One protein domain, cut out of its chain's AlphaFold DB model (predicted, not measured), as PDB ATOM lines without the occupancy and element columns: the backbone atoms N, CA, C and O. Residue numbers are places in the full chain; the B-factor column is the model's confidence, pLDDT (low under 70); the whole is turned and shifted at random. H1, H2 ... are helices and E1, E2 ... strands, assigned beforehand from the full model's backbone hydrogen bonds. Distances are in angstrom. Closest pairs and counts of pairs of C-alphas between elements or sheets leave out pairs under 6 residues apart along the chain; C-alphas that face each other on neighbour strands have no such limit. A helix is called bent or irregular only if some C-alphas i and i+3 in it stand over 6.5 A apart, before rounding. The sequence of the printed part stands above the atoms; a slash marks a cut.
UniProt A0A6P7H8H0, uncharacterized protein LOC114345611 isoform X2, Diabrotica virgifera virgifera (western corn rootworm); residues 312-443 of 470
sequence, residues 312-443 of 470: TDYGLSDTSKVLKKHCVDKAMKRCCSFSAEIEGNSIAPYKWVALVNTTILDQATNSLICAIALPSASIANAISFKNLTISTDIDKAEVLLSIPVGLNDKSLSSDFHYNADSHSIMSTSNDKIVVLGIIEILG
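What this domain is: This is residues 312 to 443 of the 470 residues of the protein "uncharacterized protein LOC114345611 isoform X2" of Diabrotica virgifera virgifera (western corn rootworm) (UniProt A0A6P7H8H0). Two antiparallel sheets lie face to face as a sandwich, E1, E2, E5, E8 and E7 in one layer and E3, E4, E9 and E6 in the other, with their strands at only 15 degrees to each other. The short helix H1 sits at one end, where it only grazes the four-stranded sheet, and residues 312 to 321, before E1, cross the edge of the sandwich where E3 and E1 lie. The chain changes from one sheet to the other at five links: E2 to E3, E4 to E5, E5 to E6, E6 to E7 and E8 to E9. The printed part has 132 residues with one named helix and nine named strands, in the order E1 E2 E3 E4 H1 E5 E6 E7 E8 E9, and its class is mostly strand. It is compact and rounded, with a radius of gyration of the C-alphas of 13.8 A and spans of 37 by 28 by 27 A.

How they stand to each other: E1, residues 322 to 329, and E2, residues 334 to 341, form an antiparallel hairpin, with N 326 and O 336 within hydrogen-bond range at 2.8 A. E2 is also the antiparallel neighbour of E5, residues 387 to 393, with N 337 and O 391 at 2.9 A. Beside E5 is E8, residues 424 to 427, with N 390 and O 425 at 2.9 A. E8 and E7, residues 416 to 419, form an antiparallel hairpin, with N 417 and O 426 at 2.8 A. E1 and E7 are the edge strands of this sheet, which is twisted, its C-alphas lying up to 4.3 A off its best plane. In the second sheet, E3, residues 351 to 356, and E4, residues 367 to 373, form an antiparallel hairpin, with N 353 and O 371 at 2.7 A. E4 is the antiparallel neighbour of E9, residues 433 to 442, with N 370 and O 438 at 3.0 A. E9 is the antiparallel neighbour of E6, residues 399 to 408, with N 405 and O 437 at 2.9 A. E3 and E6 are the edge strands here. The parts of the two sheets that face each other are 9.0 A centre to centre. Among the closest C-alphas between the sheets are those of Cys 336 in E2 and Cys 370 in E4, 5.6 A apart, and those of Ile 390 in E5 and Gly 437 in E9, 6.3 A apart. E7 and E9 are only just apart, at 8.3 A. H1, residues 376 to 381, only grazes the second sheet; the closest C-alphas of H1 and E9 are those of Ile 379 and Val 434, 6.6 A apart. H1 is irregular, with C-alphas 377 and 380 7.7 A apart; 0 of its 2 O i to N i+4 pairs are within hydrogen-bond range, against 2 of its 3 O i to N i+3 pairs.

Where its parts are: E1 begins at C-alpha 322, (182.108, 134.716, 120.661), and is 19.5 A long. E2 is 24.2 A long, E3 16.2 A and E4 17.4 A. H1 begins at C-alpha 376, (188.461, 113.005, 120.163), and is 9.9 A long. E5 is 19.4 A long, E6 26.6 A, E7 10.0 A and E8 10.5 A. E9 is 26.4 A long and ends at C-alpha 442, (170.737, 122.466, 140.243).

The domain as a whole: The two C-alphas farthest apart are those of Ala 380 and Ala 397, at 39.9 A. The printed part has no cut, and no link is long. Within the short link from E3 to E4, residues 359 to 360 pair antiparallel with residues 363 to 364. The mean pLDDT of the printed part is 90.8, and no printed residue is under 70.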
ATOM      1  N   THR A 312     181.882 111.045 123.951       86.94
ATOM      2  CA  THR A 312     180.491 111.419 123.732       86.94
ATOM      3  C   THR A 312     180.448 112.759 123.008       86.94
ATOM      4  O   THR A 312     181.020 113.746 123.474       86.94
ATOM      5  N   ASP A 313     179.786 112.801 121.848       83.00
ATOM      6  CA  ASP A 313     179.665 114.036 121.072       83.00
ATOM      7  C   ASP A 313     178.644 114.972 121.715       83.00
ATOM      8  O   ASP A 313     177.432 114.813 121.573       83.00
ATOM      9  N   TYR A 314     179.171 115.962 122.426       77.69
ATOM     10  CA  TYR A 314     178.430 117.118 122.891       77.69
ATOM     11  C   TYR A 314     178.885 118.330 122.087       77.69
ATOM     12  O   TYR A 314     180.082 118.547 121.891       77.69
ATOM     13  N   GLY A 315     177.946 119.160 121.647       79.38
ATOM     14  CA  GLY A 315     178.312 120.461 121.117       79.38
ATOM     15  C   GLY A 315     177.264 121.102 120.230       79.38
ATOM     16  O   GLY A 315     176.497 120.439 119.535       79.38
ATOM     17  N   LEU A 316     177.270 122.424 120.252       84.50
ATOM     18  CA  LEU A 316     176.523 123.272 119.346       84.50
ATOM     19  C   LEU A 316     177.162 123.218 117.954       84.50
ATOM     20  O   LEU A 316     178.365 123.011 117.801       84.50
ATOM     21  N   SER A 317     176.348 123.444 116.926       84.75
ATOM     22  CA  SER A 317     176.834 123.631 115.555       84.75
ATOM     23  C   SER A 317     177.516 124.988 115.346       84.75
ATOM     24  O   SER A 317     178.253 125.163 114.377       84.75
ATOM     25  N   ASP A 318     177.270 125.948 116.238       87.31
ATOM     26  CA  ASP A 318     177.886 127.270 116.210       87.31
ATOM     27  C   ASP A 318     179.369 127.178 116.599       87.31
ATOM     28  O   ASP A 318     179.718 126.770 117.707       87.31
ATOM     29  N   THR A 319     180.238 127.577 115.671       89.50
ATOM     30  CA  THR A 319     181.695 127.617 115.850       89.50
ATOM     31  C   THR A 319     182.233 129.046 115.877       89.50
ATOM     32  O   THR A 319     183.426 129.260 115.684       89.50
ATOM     33  N   SER A 320     181.384 130.052 116.087       89.81
ATOM     34  CA  SER A 320     181.826 131.435 116.241       89.81
ATOM     35  C   SER A 320     182.701 131.597 117.487       89.81
ATOM     36  O   SER A 320     182.475 130.977 118.523       89.81
ATOM     37  N   LYS A 321     183.717 132.464 117.412       90.81
ATOM     38  CA  LYS A 321     184.626 132.712 118.548       90.81
ATOM     39  C   LYS A 321     183.996 133.428 119.743       90.81
ATOM     40  O   LYS A 321     184.566 133.417 120.828       90.81
ATOM     41  N   VAL A 322     182.839 134.062 119.570       89.38
ATOM     42  CA  VAL A 322     182.108 134.716 120.661       89.38
ATOM     43  C   VAL A 322     180.630 134.403 120.526       89.38
ATOM     44  O   VAL A 322     180.003 134.789 119.544       89.38
ATOM     45  N   LEU A 323     180.070 133.810 121.575       87.12
ATOM     46  CA  LEU A 323     178.645 133.556 121.713       87.12
ATOM     47  C   LEU A 323     178.193 134.147 123.050       87.12
ATOM     48  O   LEU A 323     178.253 133.509 124.097       87.12
ATOM     49  N   LYS A 324     177.777 135.420 123.011       86.12
ATOM     50  CA  LYS A 324     177.536 136.233 124.218       86.12
ATOM     51  C   LYS A 324     176.439 135.697 125.133       86.12
ATOM     52  O   LYS A 324     176.455 136.029 126.307       86.12
ATOM     53  N   LYS A 325     175.457 134.975 124.588       90.00
ATOM     54  CA  LYS A 325     174.368 134.373 125.359       90.00
ATOM     55  C   LYS A 325     173.679 133.288 124.541       90.00
ATOM     56  O   LYS A 325     173.057 133.580 123.521       90.00
ATOM     57  N   HIS A 326     173.750 132.053 125.016       93.12
ATOM     58  CA  HIS A 326     173.048 130.905 124.462       93.12
ATOM     59  C   HIS A 326     172.188 130.268 125.550       93.12
ATOM     60  O   HIS A 326     172.712 129.687 126.495       93.12
ATOM     61  N   CYS A 327     170.869 130.399 125.437       91.81
ATOM     62  CA  CYS A 327     169.933 129.868 126.425       91.81
ATOM     63  C   CYS A 327     169.365 128.534 125.958       91.81
ATOM     64  O   CYS A 327     168.617 128.499 124.978       91.81
ATOM     65  N   VAL A 328     169.697 127.474 126.690       89.69
ATOM     66  CA  VAL A 328     169.162 126.122 126.468       89.69
ATOM     67  C   VAL A 328     167.763 125.967 127.058       89.69
ATOM     68  O   VAL A 328     166.948 125.229 126.516       89.69
ATOM     69  N   ASP A 329     167.447 126.745 128.097       83.00
ATOM     70  CA  ASP A 329     166.093 126.920 128.618       83.00
ATOM     71  C   ASP A 329     165.826 128.413 128.844       83.00
ATOM     72  O   ASP A 329     166.343 129.037 129.774       83.00
ATOM     73  N   LYS A 330     165.024 129.010 127.959       79.81
ATOM     74  CA  LYS A 330     164.672 130.435 128.042       79.81
ATOM     75  C   LYS A 330     163.692 130.736 129.174       79.81
ATOM     76  O   LYS A 330     163.721 131.854 129.682       79.81
ATOM     77  N   ALA A 331     162.831 129.786 129.541       82.00
ATOM     78  CA  ALA A 331     161.823 129.991 130.575       82.00
ATOM     79  C   ALA A 331     162.486 130.068 131.952       82.00
ATOM     80  O   ALA A 331     162.216 130.994 132.714       82.00
ATOM     81  N   MET A 332     163.433 129.164 132.203       80.06
ATOM     82  CA  MET A 332     164.224 129.114 133.436       80.06
ATOM     83  C   MET A 332     165.485 129.990 133.385       80.06
ATOM     84  O   MET A 332     166.298 129.955 134.300       80.06
ATOM     85  N   LYS A 333     165.676 130.766 132.307       85.50
ATOM     86  CA  LYS A 333     166.857 131.616 132.072       85.50
ATOM     87  C   LYS A 333     168.196 130.876 132.222       85.50
ATOM     88  O   LYS A 333     169.169 131.485 132.634       85.50
ATOM     89  N   ARG A 334     168.274 129.597 131.852       91.62
ATOM     90  CA  ARG A 334     169.511 128.804 131.922       91.62
ATOM     91  C   ARG A 334     170.331 129.050 130.665       91.62
ATOM     92  O   ARG A 334     170.011 128.516 129.594       91.62
ATOM     93  N   CYS A 335     171.340 129.910 130.775       94.81
ATOM     94  CA  CYS A 335     172.122 130.351 129.628       94.81
ATOM     95  C   CYS A 335     173.629 130.229 129.861       94.81
ATOM     96  O   CYS A 335     174.121 130.373 130.974       94.81
ATOM     97  N   CYS A 336     174.361 130.014 128.774       96.69
ATOM     98  CA  CYS A 336     175.815 130.013 128.742       96.69
ATOM     99  C   CYS A 336     176.327 131.221 127.956       96.69
ATOM    100  O   CYS A 336     175.711 131.630 126.966       96.69
ATOM    101  N   SER A 337     177.473 131.757 128.363       96.44
ATOM    102  CA  SER A 337     178.199 132.793 127.628       96.44
ATOM    103  C   SER A 337     179.611 132.312 127.329       96.44
ATOM    104  O   SER A 337     180.273 131.748 128.199       96.44
ATOM    105  N   PHE A 338     180.067 132.539 126.099       96.00
ATOM    106  CA  PHE A 338     181.328 132.010 125.596       96.00
ATOM    107  C   PHE A 338     182.131 133.088 124.869       96.00
ATOM    108  O   PHE A 338     181.596 133.835 124.041       96.00
ATOM    109  N   SER A 339     183.432 133.147 125.135       94.81
ATOM    110  CA  SER A 339     184.356 134.030 124.430       94.81
ATOM    111  C   SER A 339     185.727 133.380 124.300       94.81
ATOM    112  O   SER A 339     186.297 132.949 125.294       94.81
ATOM    113  N   ALA A 340     186.250 133.326 123.077       92.94
ATOM    114  CA  ALA A 340     187.590 132.857 122.760       92.94
ATOM    115  C   ALA A 340     188.346 133.904 121.925       92.94
ATOM    116  O   ALA A 340     187.872 134.368 120.883       92.94
ATOM    117  N   GLU A 341     189.552 134.242 122.360       90.69
ATOM    118  CA  GLU A 341     190.526 135.022 121.604       90.69
ATOM    119  C   GLU A 341     191.465 134.063 120.858       90.69
ATOM    120  O   GLU A 341     192.390 133.491 121.437       90.69
ATOM    121  N   ILE A 342     191.188 133.888 119.564       87.06
ATOM    122  CA  ILE A 342     191.937 133.038 118.630       87.06
ATOM    123  C   ILE A 342     192.146 133.755 117.293       87.06
ATOM    124  O   ILE A 342     191.414 134.695 116.955       87.06
ATOM    125  N   GLU A 343     193.128 133.290 116.521       82.12
ATOM    126  CA  GLU A 343     193.320 133.733 115.142       82.12
ATOM    127  C   GLU A 343     192.160 133.263 114.254       82.12
ATOM    128  O   GLU A 343     191.693 132.129 114.337       82.12
ATOM    129  N   GLY A 344     191.671 134.156 113.393       83.75
ATOM    130  CA  GLY A 344     190.501 133.899 112.558       83.75
ATOM    131  C   GLY A 344     189.161 134.157 113.258       83.75
ATOM    132  O   GLY A 344     189.045 134.936 114.212       83.75
ATOM    133  N   ASN A 345     188.104 133.559 112.701       81.44
ATOM    134  CA  ASN A 345     186.715 133.819 113.100       81.44
ATOM    135  C   ASN A 345     185.969 132.574 113.601       81.44
ATOM    136  O   ASN A 345     184.810 132.698 113.997       81.44
ATOM    137  N   SER A 346     186.610 131.402 113.600       89.44
ATOM    138  CA  SER A 346     185.988 130.134 113.985       89.44
ATOM    139  C   SER A 346     186.841 129.380 114.996       89.44
ATOM    140  O   SER A 346     188.053 129.310 114.830       89.44
ATOM    141  N   ILE A 347     186.191 128.801 116.008       92.25
ATOM    142  CA  ILE A 347     186.807 127.906 116.997       92.25
ATOM    143  C   ILE A 347     186.974 126.477 116.479       92.25
ATOM    144  O   ILE A 347     187.510 125.643 117.199       92.25
ATOM    145  N   ALA A 348     186.529 126.162 115.258       90.88
ATOM    146  CA  ALA A 348     186.692 124.827 114.700       90.88
ATOM    147  C   ALA A 348     188.169 124.374 114.775       90.88
ATOM    148  O   ALA A 348     189.064 125.160 114.463       90.88
ATOM    149  N   PRO A 349     188.446 123.119 115.174       92.75
ATOM    150  CA  PRO A 349     187.499 122.010 115.337       92.75
ATOM    151  C   PRO A 349     186.800 121.922 116.710       92.75
ATOM    152  O   PRO A 349     186.063 120.965 116.940       92.75
ATOM    153  N   TYR A 350     187.004 122.879 117.618       94.06
ATOM    154  CA  TYR A 350     186.295 122.906 118.898       94.06
ATOM    155  C   TYR A 350     184.798 123.157 118.715       94.06
ATOM    156  O   TYR A 350     184.357 123.776 117.742       94.06
ATOM    157  N   LYS A 351     184.026 122.723 119.711       94.88
ATOM    158  CA  LYS A 351     182.598 123.011 119.838       94.88
ATOM    159  C   LYS A 351     182.305 123.662 121.184       94.88
ATOM    160  O   LYS A 351     182.819 123.224 122.215       94.88
ATOM    161  N   TRP A 352     181.430 124.664 121.181       96.00
ATOM    162  CA  TRP A 352     180.762 125.105 122.404       96.00
ATOM    163  C   TRP A 352     179.788 124.031 122.871       96.00
ATOM    164  O   TRP A 352     179.112 123.414 122.055       96.00
ATOM    165  N   VAL A 353     179.675 123.831 124.174       95.88
ATOM    166  CA  VAL A 353     178.768 122.877 124.809       95.88
ATOM    167  C   VAL A 353     177.847 123.658 125.731       95.88
ATOM    168  O   VAL A 353     178.312 124.353 126.630       95.88
ATOM    169  N   ALA A 354     176.543 123.539 125.498       95.56
ATOM    170  CA  ALA A 354     175.498 124.062 126.364       95.56
ATOM    171  C   ALA A 354     174.439 122.966 126.529       95.56
ATOM    172  O   ALA A 354     173.770 122.614 125.557       95.56
ATOM    173  N   LEU A 355     174.319 122.392 127.725       94.06
ATOM    174  CA  LEU A 355     173.407 121.278 128.010       94.06
ATOM    175  C   LEU A 355     172.593 121.570 129.267       94.06
ATOM    176  O   LEU A 355     173.093 122.199 130.196       94.06
ATOM    177  N   VAL A 356     171.355 121.077 129.306       92.62
ATOM    178  CA  VAL A 356     170.502 121.090 130.499       92.62
ATOM    179  C   VAL A 356     169.883 119.711 130.700       92.62
ATOM    180  O   VAL A 356     169.571 119.044 129.714       92.62
ATOM    181  N   ASN A 357     169.702 119.292 131.954       88.75
ATOM    182  CA  ASN A 357     169.060 118.023 132.324       88.75
ATOM    183  C   ASN A 357     169.627 116.816 131.559       88.75
ATOM    184  O   ASN A 357     168.897 116.073 130.897       88.75
ATOM    185  N   THR A 358     170.950 116.673 131.588       88.31
ATOM    186  CA  THR A 358     171.657 115.663 130.802       88.31
ATOM    187  C   THR A 358     172.143 114.500 131.663       88.31
ATOM    188  O   THR A 358     172.047 114.514 132.896       88.31
ATOM    189  N   THR A 359     172.659 113.475 130.994       88.69
ATOM    190  CA  THR A 359     173.289 112.333 131.642       88.69
ATOM    191  C   THR A 359     174.790 112.571 131.757       88.69
ATOM    192  O   THR A 359     175.446 112.796 130.741       88.69
ATOM    193  N   ILE A 360     175.313 112.508 132.983       88.00
ATOM    194  CA  ILE A 360     176.748 112.529 133.298       88.00
ATOM    195  C   ILE A 360     177.029 111.362 134.245       88.00
ATOM    196  O   ILE A 360     176.244 111.121 135.161       88.00
ATOM    197  N   LEU A 361     178.119 110.624 134.019       87.94
ATOM    198  CA  LEU A 361     178.488 109.432 134.802       87.94
ATOM    199  C   LEU A 361     177.358 108.388 134.835       87.94
ATOM    200  O   LEU A 361     177.078 107.769 135.861       87.94
ATOM    201  N   ASP A 362     176.666 108.236 133.702       86.19
ATOM    202  CA  ASP A 362     175.487 107.372 133.543       86.19
ATOM    203  C   ASP A 362     174.318 107.691 134.508       86.19
ATOM    204  O   ASP A 362     173.418 106.869 134.694       86.19
ATOM    205  N   GLN A 363     174.286 108.899 135.089       83.31
ATOM    206  CA  GLN A 363     173.179 109.401 135.911       83.31
ATOM    207  C   GLN A 363     172.446 110.536 135.222       83.31
ATOM    208  O   GLN A 363     173.063 111.462 134.700       83.31
ATOM    209  N   ALA A 364     171.117 110.515 135.279       88.31
ATOM    210  CA  ALA A 364     170.332 111.698 134.960       88.31
ATOM    211  C   ALA A 364     170.581 112.770 136.029       88.31
ATOM    212  O   ALA A 364     170.309 112.554 137.210       88.31
ATOM    213  N   THR A 365     171.074 113.931 135.609       87.12
ATOM    214  CA  THR A 365     171.383 115.051 136.503       87.12
ATOM    215  C   THR A 365     170.490 116.240 136.176       87.12
ATOM    216  O   THR A 365     170.225 116.525 135.009       87.12
ATOM    217  N   ASN A 366     170.017 116.950 137.201       91.44
ATOM    218  CA  ASN A 366     169.435 118.280 137.027       91.44
ATOM    219  C   ASN A 366     170.596 119.272 136.987       91.44
ATOM    220  O   ASN A 366     171.078 119.708 138.030       91.44
ATOM    221  N   SER A 367     171.119 119.525 135.794       93.25
ATOM    222  CA  SER A 367     172.351 120.285 135.617       93.25
ATOM    223  C   SER A 367     172.245 121.311 134.498       93.25
ATOM    224  O   SER A 367     171.427 121.160 133.588       93.25
ATOM    225  N   LEU A 368     173.082 122.347 134.566       95.44
ATOM    226  CA  LEU A 368     173.438 123.218 133.447       95.44
ATOM    227  C   LEU A 368     174.938 123.058 133.194       95.44
ATOM    228  O   LEU A 368     175.746 123.301 134.084       95.44
ATOM    229  N   ILE A 369     175.315 122.670 131.980       96.31
ATOM    230  CA  ILE A 369     176.720 122.520 131.591       96.31
ATOM    231  C   ILE A 369     177.045 123.556 130.533       96.31
ATOM    232  O   ILE A 369     176.403 123.580 129.481       96.31
ATOM    233  N   CYS A 370     178.077 124.350 130.791       97.69
ATOM    234  CA  CYS A 370     178.638 125.301 129.843       97.69
ATOM    235  C   CYS A 370     180.126 124.994 129.671       97.69
ATOM    236  O   CYS A 370     180.897 125.135 130.617       97.69
ATOM    237  N   ALA A 371     180.546 124.569 128.480       97.25
ATOM    238  CA  ALA A 371     181.936 124.202 128.222       97.25
ATOM    239  C   ALA A 371     182.370 124.504 126.781       97.25
ATOM    240  O   ALA A 371     181.558 124.818 125.912       97.25
ATOM    241  N   ILE A 372     183.664 124.380 126.521       95.94
ATOM    242  CA  ILE A 372     184.229 124.147 125.195       95.94
ATOM    243  C   ILE A 372     184.857 122.759 125.190       95.94
ATOM    244  O   ILE A 372     185.485 122.363 126.171       95.94
ATOM    245  N   ALA A 373     184.691 122.026 124.096       95.31
ATOM    246  CA  ALA A 373     185.239 120.687 123.952       95.31
ATOM    247  C   ALA A 373     185.872 120.482 122.578       95.31
ATOM    248  O   ALA A 373     185.334 120.895 121.547       95.31
ATOM    249  N   LEU A 374     187.010 119.796 122.575       93.62
ATOM    250  CA  LEU A 374     187.682 119.316 121.381       93.62
ATOM    251  C   LEU A 374     187.243 117.872 121.091       93.62
ATOM    252  O   LEU A 374     187.383 117.011 121.965       93.62
ATOM    253  N   PRO A 375     186.736 117.566 119.884       89.06
ATOM    254  CA  PRO A 375     186.404 116.197 119.513       89.06
ATOM    255  C   PRO A 375     187.608 115.256 119.605       89.06
ATOM    256  O   PRO A 375     188.728 115.653 119.277       89.06
ATOM    257  N   SER A 376     187.380 113.990 119.968       84.12
ATOM    258  CA  SER A 376     188.461 113.005 120.163       84.12
ATOM    259  C   SER A 376     189.387 112.858 118.953       84.12
ATOM    260  O   SER A 376     190.609 112.857 119.095       84.12
ATOM    261  N   ALA A 377     188.819 112.836 117.744       84.94
ATOM    262  CA  ALA A 377     189.568 112.771 116.487       84.94
ATOM    263  C   ALA A 377     190.473 113.995 116.234       84.94
ATOM    264  O   ALA A 377     191.349 113.949 115.377       84.94
ATOM    265  N   SER A 378     190.253 115.096 116.957       90.19
ATOM    266  CA  SER A 378     190.975 116.360 116.809       90.19
ATOM    267  C   SER A 378     191.902 116.677 117.981       90.19
ATOM    268  O   SER A 378     192.495 117.747 117.972       90.19
ATOM    269  N   ILE A 379     192.083 115.776 118.958       87.94
ATOM    270  CA  ILE A 379     192.922 116.035 120.147       87.94
ATOM    271  C   ILE A 379     194.359 116.424 119.777       87.94
ATOM    272  O   ILE A 379     194.931 117.319 120.390       87.94
ATOM    273  N   ALA A 380     194.923 115.824 118.726       87.31
ATOM    274  CA  ALA A 380     196.254 116.187 118.227       87.31
ATOM    275  C   ALA A 380     196.354 117.654 117.751       87.31
ATOM    276  O   ALA A 380     197.449 118.212 117.699       87.31
ATOM    277  N   ASN A 381     195.215 118.279 117.440       90.38
ATOM    278  CA  ASN A 381     195.092 119.664 116.992       90.38
ATOM    279  C   ASN A 381     194.732 120.621 118.140       90.38
ATOM    280  O   ASN A 381     194.299 121.741 117.874       90.38
ATOM    281  N   ALA A 382     194.861 120.194 119.401       92.62
ATOM    282  CA  ALA A 382     194.598 121.058 120.541       92.62
ATOM    283  C   ALA A 382     195.498 122.305 120.507       92.62
ATOM    284  O   ALA A 382     196.701 122.223 120.227       92.62
ATOM    285  N   ILE A 383     194.903 123.457 120.812       92.81
ATOM    286  CA  ILE A 383     195.564 124.761 120.837       92.81
ATOM    287  C   ILE A 383     195.458 125.394 122.217       92.81
ATOM    288  O   ILE A 383     194.559 125.093 123.007       92.81
ATOM    289  N   SER A 384     196.378 126.309 122.472       91.69
ATOM    290  CA  SER A 384     196.313 127.219 123.604       91.69
ATOM    291  C   SER A 384     195.439 128.414 123.243       91.69
ATOM    292  O   SER A 384     195.527 128.942 122.132       91.69
ATOM    293  N   PHE A 385     194.610 128.861 124.180       90.69
ATOM    294  CA  PHE A 385     193.789 130.054 124.008       90.69
ATOM    295  C   PHE A 385     194.463 131.230 124.701       90.69
ATOM    296  O   PHE A 385     194.866 131.115 125.854       90.69
ATOM    297  N   LYS A 386     194.560 132.379 124.023       86.19
ATOM    298  CA  LYS A 386     195.104 133.590 124.651       86.19
ATOM    299  C   LYS A 386     194.171 134.115 125.743       86.19
ATOM    300  O   LYS A 386     194.625 134.542 126.798       86.19
ATOM    301  N   ASN A 387     192.871 134.075 125.471       89.44
ATOM    302  CA  ASN A 387     191.822 134.346 126.439       89.44
ATOM    303  C   ASN A 387     190.599 133.505 126.075       89.44
ATOM    304  O   ASN A 387     189.974 133.729 125.041       89.44
ATOM    305  N   LEU A 388     190.278 132.516 126.897       94.94
ATOM    306  CA  LEU A 388     189.054 131.737 126.803       94.94
ATOM    307  C   LEU A 388     188.276 131.952 128.092       94.94
ATOM    308  O   LEU A 388     188.779 131.639 129.164       94.94
ATOM    309  N   THR A 389     187.060 132.478 127.979       96.31
ATOM    310  CA  THR A 389     186.156 132.726 129.102       96.31
ATOM    311  C   THR A 389     184.824 132.034 128.856       96.31
ATOM    312  O   THR A 389     184.226 132.170 127.783       96.31
ATOM    313  N   ILE A 390     184.349 131.318 129.871       97.44
ATOM    314  CA  ILE A 390     183.045 130.659 129.888       97.44
ATOM    315  C   ILE A 390     182.352 131.050 131.187       97.44
ATOM    316  O   ILE A 390     182.975 131.048 132.247       97.44
ATOM    317  N   SER A 391     181.073 131.400 131.115       96.75
ATOM    318  CA  SER A 391     180.277 131.679 132.308       96.75
ATOM    319  C   SER A 391     178.854 131.169 132.166       96.75
ATOM    320  O   SER A 391     178.318 131.062 131.054       96.75
ATOM    321  N   THR A 392     178.236 130.887 133.305       95.75
ATOM    322  CA  THR A 392     176.812 130.577 133.385       95.75
ATOM    323  C   THR A 392     176.037 131.845 133.748       95.75
ATOM    324  O   THR A 392     176.517 132.726 134.459       95.75
ATOM    325  N   ASP A 393     174.851 131.997 133.170       91.81
ATOM    326  CA  ASP A 393     173.864 133.002 133.557       91.81
ATOM    327  C   ASP A 393     172.666 132.207 134.069       91.81
ATOM    328  O   ASP A 393     171.878 131.681 133.280       91.81
ATOM    329  N   ILE A 394     172.643 132.004 135.385       89.94
ATOM    330  CA  ILE A 394     171.641 131.246 136.133       89.94
ATOM    331  C   ILE A 394     171.431 131.913 137.496       89.94
ATOM    332  O   ILE A 394     172.333 132.568 138.026       89.94
ATOM    333  N   ASP A 395     170.237 131.767 138.071       87.81
ATOM    334  CA  ASP A 395     169.999 132.211 139.441       87.81
ATOM    335  C   ASP A 395     170.860 131.389 140.412       87.81
ATOM    336  O   ASP A 395     170.748 130.165 140.489       87.81
ATOM    337  N   LYS A 396     171.707 132.071 141.187       85.38
ATOM    338  CA  LYS A 396     172.569 131.446 142.197       85.38
ATOM    339  C   LYS A 396     171.781 130.650 143.230       85.38
ATOM    340  O   LYS A 396     172.314 129.696 143.782       85.38
ATOM    341  N   ALA A 397     170.533 131.034 143.503       87.06
ATOM    342  CA  ALA A 397     169.674 130.302 144.426       87.06
ATOM    343  C   ALA A 397     169.271 128.913 143.893       87.06
ATOM    344  O   ALA A 397     168.908 128.047 144.688       87.06
ATOM    345  N   GLU A 398     169.341 128.685 142.574       89.56
ATOM    346  CA  GLU A 398     169.104 127.369 141.969       89.56
ATOM    347  C   GLU A 398     170.338 126.462 142.020       89.56
ATOM    348  O   GLU A 398     170.188 125.243 141.950       89.56
ATOM    349  N   VAL A 399     171.545 127.021 142.139       93.31
ATOM    350  CA  VAL A 399     172.793 126.251 142.076       93.31
ATOM    351  C   VAL A 399     173.128 125.664 143.445       93.31
ATOM    352  O   VAL A 399     173.395 126.380 144.408       93.31
ATOM    353  N   LEU A 400     173.148 124.334 143.525       93.25
ATOM    354  CA  LEU A 400     173.540 123.594 144.727       93.25
ATOM    355  C   LEU A 400     175.044 123.327 144.781       93.25
ATOM    356  O   LEU A 400     175.614 123.245 145.870       93.25
ATOM    357  N   LEU A 401     175.671 123.160 143.618       93.81
ATOM    358  CA  LEU A 401     177.097 122.893 143.481       93.81
ATOM    359  C   LEU A 401     177.568 123.343 142.095       93.81
ATOM    360  O   LEU A 401     176.902 123.053 141.108       93.81
ATOM    361  N   SER A 402     178.717 124.012 142.022       95.56
ATOM    362  CA  SER A 402     179.300 124.494 140.765       95.56
ATOM    363  C   SER A 402     180.697 123.911 140.590       95.56
ATOM    364  O   SER A 402     181.617 124.274 141.323       95.56
ATOM    365  N   ILE A 403     180.834 122.949 139.677       96.56
ATOM    366  CA  ILE A 403     182.045 122.147 139.476       96.56
ATOM    367  C   ILE A 403     182.785 122.680 138.240       96.56
ATOM    368  O   ILE A 403     182.330 122.439 137.115       96.56
ATOM    369  N   PRO A 404     183.916 123.390 138.395       96.88
ATOM    370  CA  PRO A 404     184.746 123.762 137.258       96.88
ATOM    371  C   PRO A 404     185.486 122.535 136.716       96.88
ATOM    372  O   PRO A 404     185.997 121.723 137.480       96.88
ATOM    373  N   VAL A 405     185.573 122.407 135.395       95.88
ATOM    374  CA  VAL A 405     186.258 121.295 134.724       95.88
ATOM    375  C   VAL A 405     187.253 121.820 133.700       95.88
ATOM    376  O   VAL A 405     186.961 122.752 132.949       95.88
ATOM    377  N   GLY A 406     188.427 121.199 133.632       95.19
ATOM    378  CA  GLY A 406     189.475 121.538 132.678       95.19
ATOM    379  C   GLY A 406     190.359 120.332 132.385       95.19
ATOM    380  O   GLY A 406     190.743 119.616 133.298       95.19
ATOM    381  N   LEU A 407     190.685 120.103 131.116       94.94
ATOM    382  CA  LEU A 407     191.559 119.017 130.665       94.94
ATOM    383  C   LEU A 407     192.441 119.518 129.526       94.94
ATOM    384  O   LEU A 407     191.921 120.106 128.571       94.94
ATOM    385  N   ASN A 408     193.743 119.263 129.608       93.25
ATOM    386  CA  ASN A 408     194.705 119.607 128.569       93.25
ATOM    387  C   ASN A 408     195.089 118.389 127.711       93.25
ATOM    388  O   ASN A 408     194.707 117.249 127.985       93.25
ATOM    389  N   ASP A 409     195.853 118.626 126.648       89.75
ATOM    390  CA  ASP A 409     196.318 117.593 125.712       89.75
ATOM    391  C   ASP A 409     197.285 116.568 126.331       89.75
ATOM    392  O   ASP A 409     197.525 115.508 125.751       89.75
ATOM    393  N   LYS A 410     197.796 116.854 127.533       88.50
ATOM    394  CA  LYS A 410     198.603 115.945 128.359       88.50
ATOM    395  C   LYS A 410     197.749 115.167 129.359       88.50
ATOM    396  O   LYS A 410     198.302 114.588 130.288       88.50
ATOM    397  N   SER A 411     196.427 115.152 129.199       88.56
ATOM    398  CA  SER A 411     195.483 114.440 130.070       88.56
ATOM    399  C   SER A 411     195.423 114.957 131.508       88.56
ATOM    400  O   SER A 411     194.822 114.302 132.351       88.56
ATOM    401  N   LEU A 412     196.021 116.106 131.812       90.19
ATOM    402  CA  LEU A 412     196.007 116.707 133.146       90.19
ATOM    403  C   LEU A 412     194.948 117.798 133.225       90.19
ATOM    404  O   LEU A 412     194.505 118.311 132.196       90.19
ATOM    405  N   SER A 413     194.577 118.182 134.447       88.75
ATOM    406  CA  SER A 413     193.766 119.379 134.647       88.75
ATOM    407  C   SER A 413     194.461 120.574 133.990       88.75
ATOM    408  O   SER A 413     195.636 120.823 134.260       88.75
ATOM    409  N   SER A 414     193.765 121.268 133.087       88.88
ATOM    410  CA  SER A 414     194.268 122.518 132.502       88.88
ATOM    411  C   SER A 414     194.396 123.586 133.577       88.88
ATOM    412  O   SER A 414     193.542 123.648 134.460       88.88
ATOM    413  N   ASP A 415     195.366 124.489 133.448       90.88
ATOM    414  CA  ASP A 415     195.403 125.637 134.351       90.88
ATOM    415  C   ASP A 415     194.309 126.658 133.999       90.88
ATOM    416  O   ASP A 415     194.247 127.225 132.896       90.88
ATOM    417  N   PHE A 416     193.459 126.962 134.974       93.50
ATOM    418  CA  PHE A 416     192.383 127.935 134.822       93.50
ATOM    419  C   PHE A 416     192.148 128.733 136.097       93.50
ATOM    420  O   PHE A 416     192.427 128.281 137.203       93.50
ATOM    421  N   HIS A 417     191.580 129.918 135.922       95.31
ATOM    422  CA  HIS A 417     191.019 130.722 136.987       95.31
ATOM    423  C   HIS A 417     189.521 130.453 137.066       95.31
ATOM    424  O   HIS A 417     188.819 130.576 136.062       95.31
ATOM    425  N   TYR A 418     189.029 130.111 138.247       96.25
ATOM    426  CA  TYR A 418     187.613 129.925 138.521       96.25
ATOM    427  C   TYR A 418     187.144 130.928 139.572       96.25
ATOM    428  O   TYR A 418     187.779 131.075 140.617       96.25
ATOM    429  N   ASN A 419     186.020 131.587 139.299       94.81
ATOM    430  CA  ASN A 419     185.364 132.502 140.221       94.81
ATOM    431  C   ASN A 419     183.963 131.975 140.555       94.81
ATOM    432  O   ASN A 419     183.057 131.989 139.717       94.81
ATOM    433  N   ALA A 420     183.795 131.543 141.806       88.88
ATOM    434  CA  ALA A 420     182.545 130.979 142.304       88.88
ATOM    435  C   ALA A 420     181.432 132.027 142.471       88.88
ATOM    436  O   ALA A 420     180.258 131.685 142.432       88.88
ATOM    437  N   ASP A 421     181.768 133.311 142.641       89.06
ATOM    438  CA  ASP A 421     180.764 134.372 142.744       89.06
ATOM    439  C   ASP A 421     180.199 134.738 141.365       89.06
ATOM    440  O   ASP A 421     179.018 135.054 141.257       89.06
ATOM    441  N   SER A 422     180.993 134.719 140.299       90.44
ATOM    442  CA  SER A 422     180.504 135.006 138.941       90.44
ATOM    443  C   SER A 422     180.176 133.764 138.122       90.44
ATOM    444  O   SER A 422     179.758 133.922 136.977       90.44
ATOM    445  N   HIS A 423     180.368 132.564 138.683       93.44
ATOM    446  CA  HIS A 423     180.187 131.283 137.997       93.44
ATOM    447  C   HIS A 423     180.887 131.301 136.633       93.44
ATOM    448  O   HIS A 423     180.292 131.081 135.572       93.44
ATOM    449  N   SER A 424     182.165 131.681 136.662       96.00
ATOM    450  CA  SER A 424     182.972 131.873 135.466       96.00
ATOM    451  C   SER A 424     184.317 131.178 135.581       96.00
ATOM    452  O   SER A 424     184.902 131.063 136.658       96.00
ATOM    453  N   ILE A 425     184.797 130.710 134.436       96.75
ATOM    454  CA  ILE A 425     186.073 130.029 134.277       96.75
ATOM    455  C   ILE A 425     186.843 130.673 133.126       96.75
ATOM    456  O   ILE A 425     186.271 130.995 132.078       96.75
ATOM    457  N   MET A 426     188.139 130.883 133.336       95.56
ATOM    458  CA  MET A 426     189.041 131.522 132.384       95.56
ATOM    459  C   MET A 426     190.334 130.721 132.241       95.56
ATOM    460  O   MET A 426     190.927 130.323 133.239       95.56
ATOM    461  N   SER A 427     190.809 130.504 131.015       93.31
ATOM    462  CA  SER A 427     192.132 129.907 130.779       93.31
ATOM    463  C   SER A 427     193.244 130.815 131.315       93.31
ATOM    464  O   SER A 427     193.223 132.015 131.039       93.31
ATOM    465  N   THR A 428     194.235 130.265 132.023       87.06
ATOM    466  CA  THR A 428     195.346 131.069 132.589       87.06
ATOM    467  C   THR A 428     196.731 130.682 132.091       87.06
ATOM    468  O   THR A 428     197.657 131.487 132.196       87.06
ATOM    469  N   SER A 429     196.888 129.487 131.524       77.06
ATOM    470  CA  SER A 429     198.147 129.034 130.940       77.06
ATOM    471  C   SER A 429     198.091 128.994 129.417       77.06
ATOM    472  O   SER A 429     197.039 129.083 128.786       77.06
ATOM    473  N   ASN A 430     199.266 128.787 128.826       81.69
ATOM    474  CA  ASN A 430     199.395 128.410 127.425       81.69
ATOM    475  C   ASN A 430     199.187 126.896 127.222       81.69
ATOM    476  O   ASN A 430     199.718 126.342 126.257       81.69
ATOM    477  N   ASP A 431     198.469 126.202 128.106       87.62
ATOM    478  CA  ASP A 431     198.144 124.797 127.882       87.62
ATOM    479  C   ASP A 431     197.221 124.638 126.685       87.62
ATOM    480  O   ASP A 431     196.336 125.455 126.422       87.62
ATOM    481  N   LYS A 432     197.423 123.541 125.961       93.00
ATOM    482  CA  LYS A 432     196.530 123.159 124.881       93.00
ATOM    483  C   LYS A 432     195.280 122.535 125.476       93.00
ATOM    484  O   LYS A 432     195.343 121.473 126.090       93.00
ATOM    485  N   ILE A 433     194.149 123.199 125.295       94.25
ATOM    486  CA  ILE A 433     192.895 122.826 125.946       94.25
ATOM    487  C   ILE A 433     192.215 121.702 125.163       94.25
ATOM    488  O   ILE A 433     192.055 121.795 123.949       94.25
ATOM    489  N   VAL A 434     191.766 120.659 125.857       94.88
ATOM    490  CA  VAL A 434     190.852 119.628 125.336       94.88
ATOM    491  C   VAL A 434     189.429 119.906 125.811       94.88
ATOM    492  O   VAL A 434     188.496 119.856 125.010       94.88
ATOM    493  N   VAL A 435     189.262 120.249 127.090       95.56
ATOM    494  CA  VAL A 435     187.990 120.721 127.647       95.56
ATOM    495  C   VAL A 435     188.235 121.858 128.632       95.56
ATOM    496  O   VAL A 435     189.242 121.861 129.342       95.56
ATOM    497  N   LEU A 436     187.311 122.810 128.688       96.88
ATOM    498  CA  LEU A 436     187.220 123.796 129.763       96.88
ATOM    499  C   LEU A 436     185.751 124.163 129.957       96.88
ATOM    500  O   LEU A 436     185.054 124.383 128.966       96.88
ATOM    501  N   GLY A 437     185.262 124.234 131.189       97.12
ATOM    502  CA  GLY A 437     183.862 124.559 131.439       97.12
ATOM    503  C   GLY A 437     183.439 124.483 132.896       97.12
ATOM    504  O   GLY A 437     184.262 124.381 133.800       97.12
ATOM    505  N   ILE A 438     182.128 124.549 133.100       97.44
ATOM    506  CA  ILE A 438     181.464 124.514 134.403       97.44
ATOM    507  C   ILE A 438     180.270 123.564 134.305       97.44
ATOM    508  O   ILE A 438     179.504 123.614 133.337       97.44
ATOM    509  N   ILE A 439     180.123 122.709 135.313       96.62
ATOM    510  CA  ILE A 439     178.953 121.864 135.543       96.62
ATOM    511  C   ILE A 439     178.229 122.413 136.775       96.62
ATOM    512  O   ILE A 439     178.705 122.276 137.899       96.62
ATOM    513  N   GLU A 440     177.074 123.033 136.562       96.25
ATOM    514  CA  GLU A 440     176.185 123.494 137.627       96.25
ATOM    515  C   GLU A 440     175.212 122.372 137.980       96.25
ATOM    516  O   GLU A 440     174.414 121.960 137.136       96.25
ATOM    517  N   ILE A 441     175.241 121.887 139.217       94.44
ATOM    518  CA  ILE A 441     174.221 120.997 139.771       94.44
ATOM    519  C   ILE A 441     173.120 121.856 140.382       94.44
ATOM    520  O   ILE A 441     173.376 122.711 141.233       94.44
ATOM    521  N   LEU A 442     171.887 121.623 139.944       92.75
ATOM    522  CA  LEU A 442     170.737 122.466 140.243       92.75
ATOM    523  C   LEU A 442     169.797 121.804 141.249       92.75
ATOM    524  O   LEU A 442     169.669 120.580 141.314       92.75
ATOM    525  N   GLY A 443     169.094 122.633 142.016       85.75
ATOM    526  CA  GLY A 443     168.041 122.192 142.920       85.75
ATOM    527  C   GLY A 443     166.793 121.691 142.198       85.75
ATOM    528  O   GLY A 443     166.471 122.113 141.087       85.75
TER     529      GLY A 443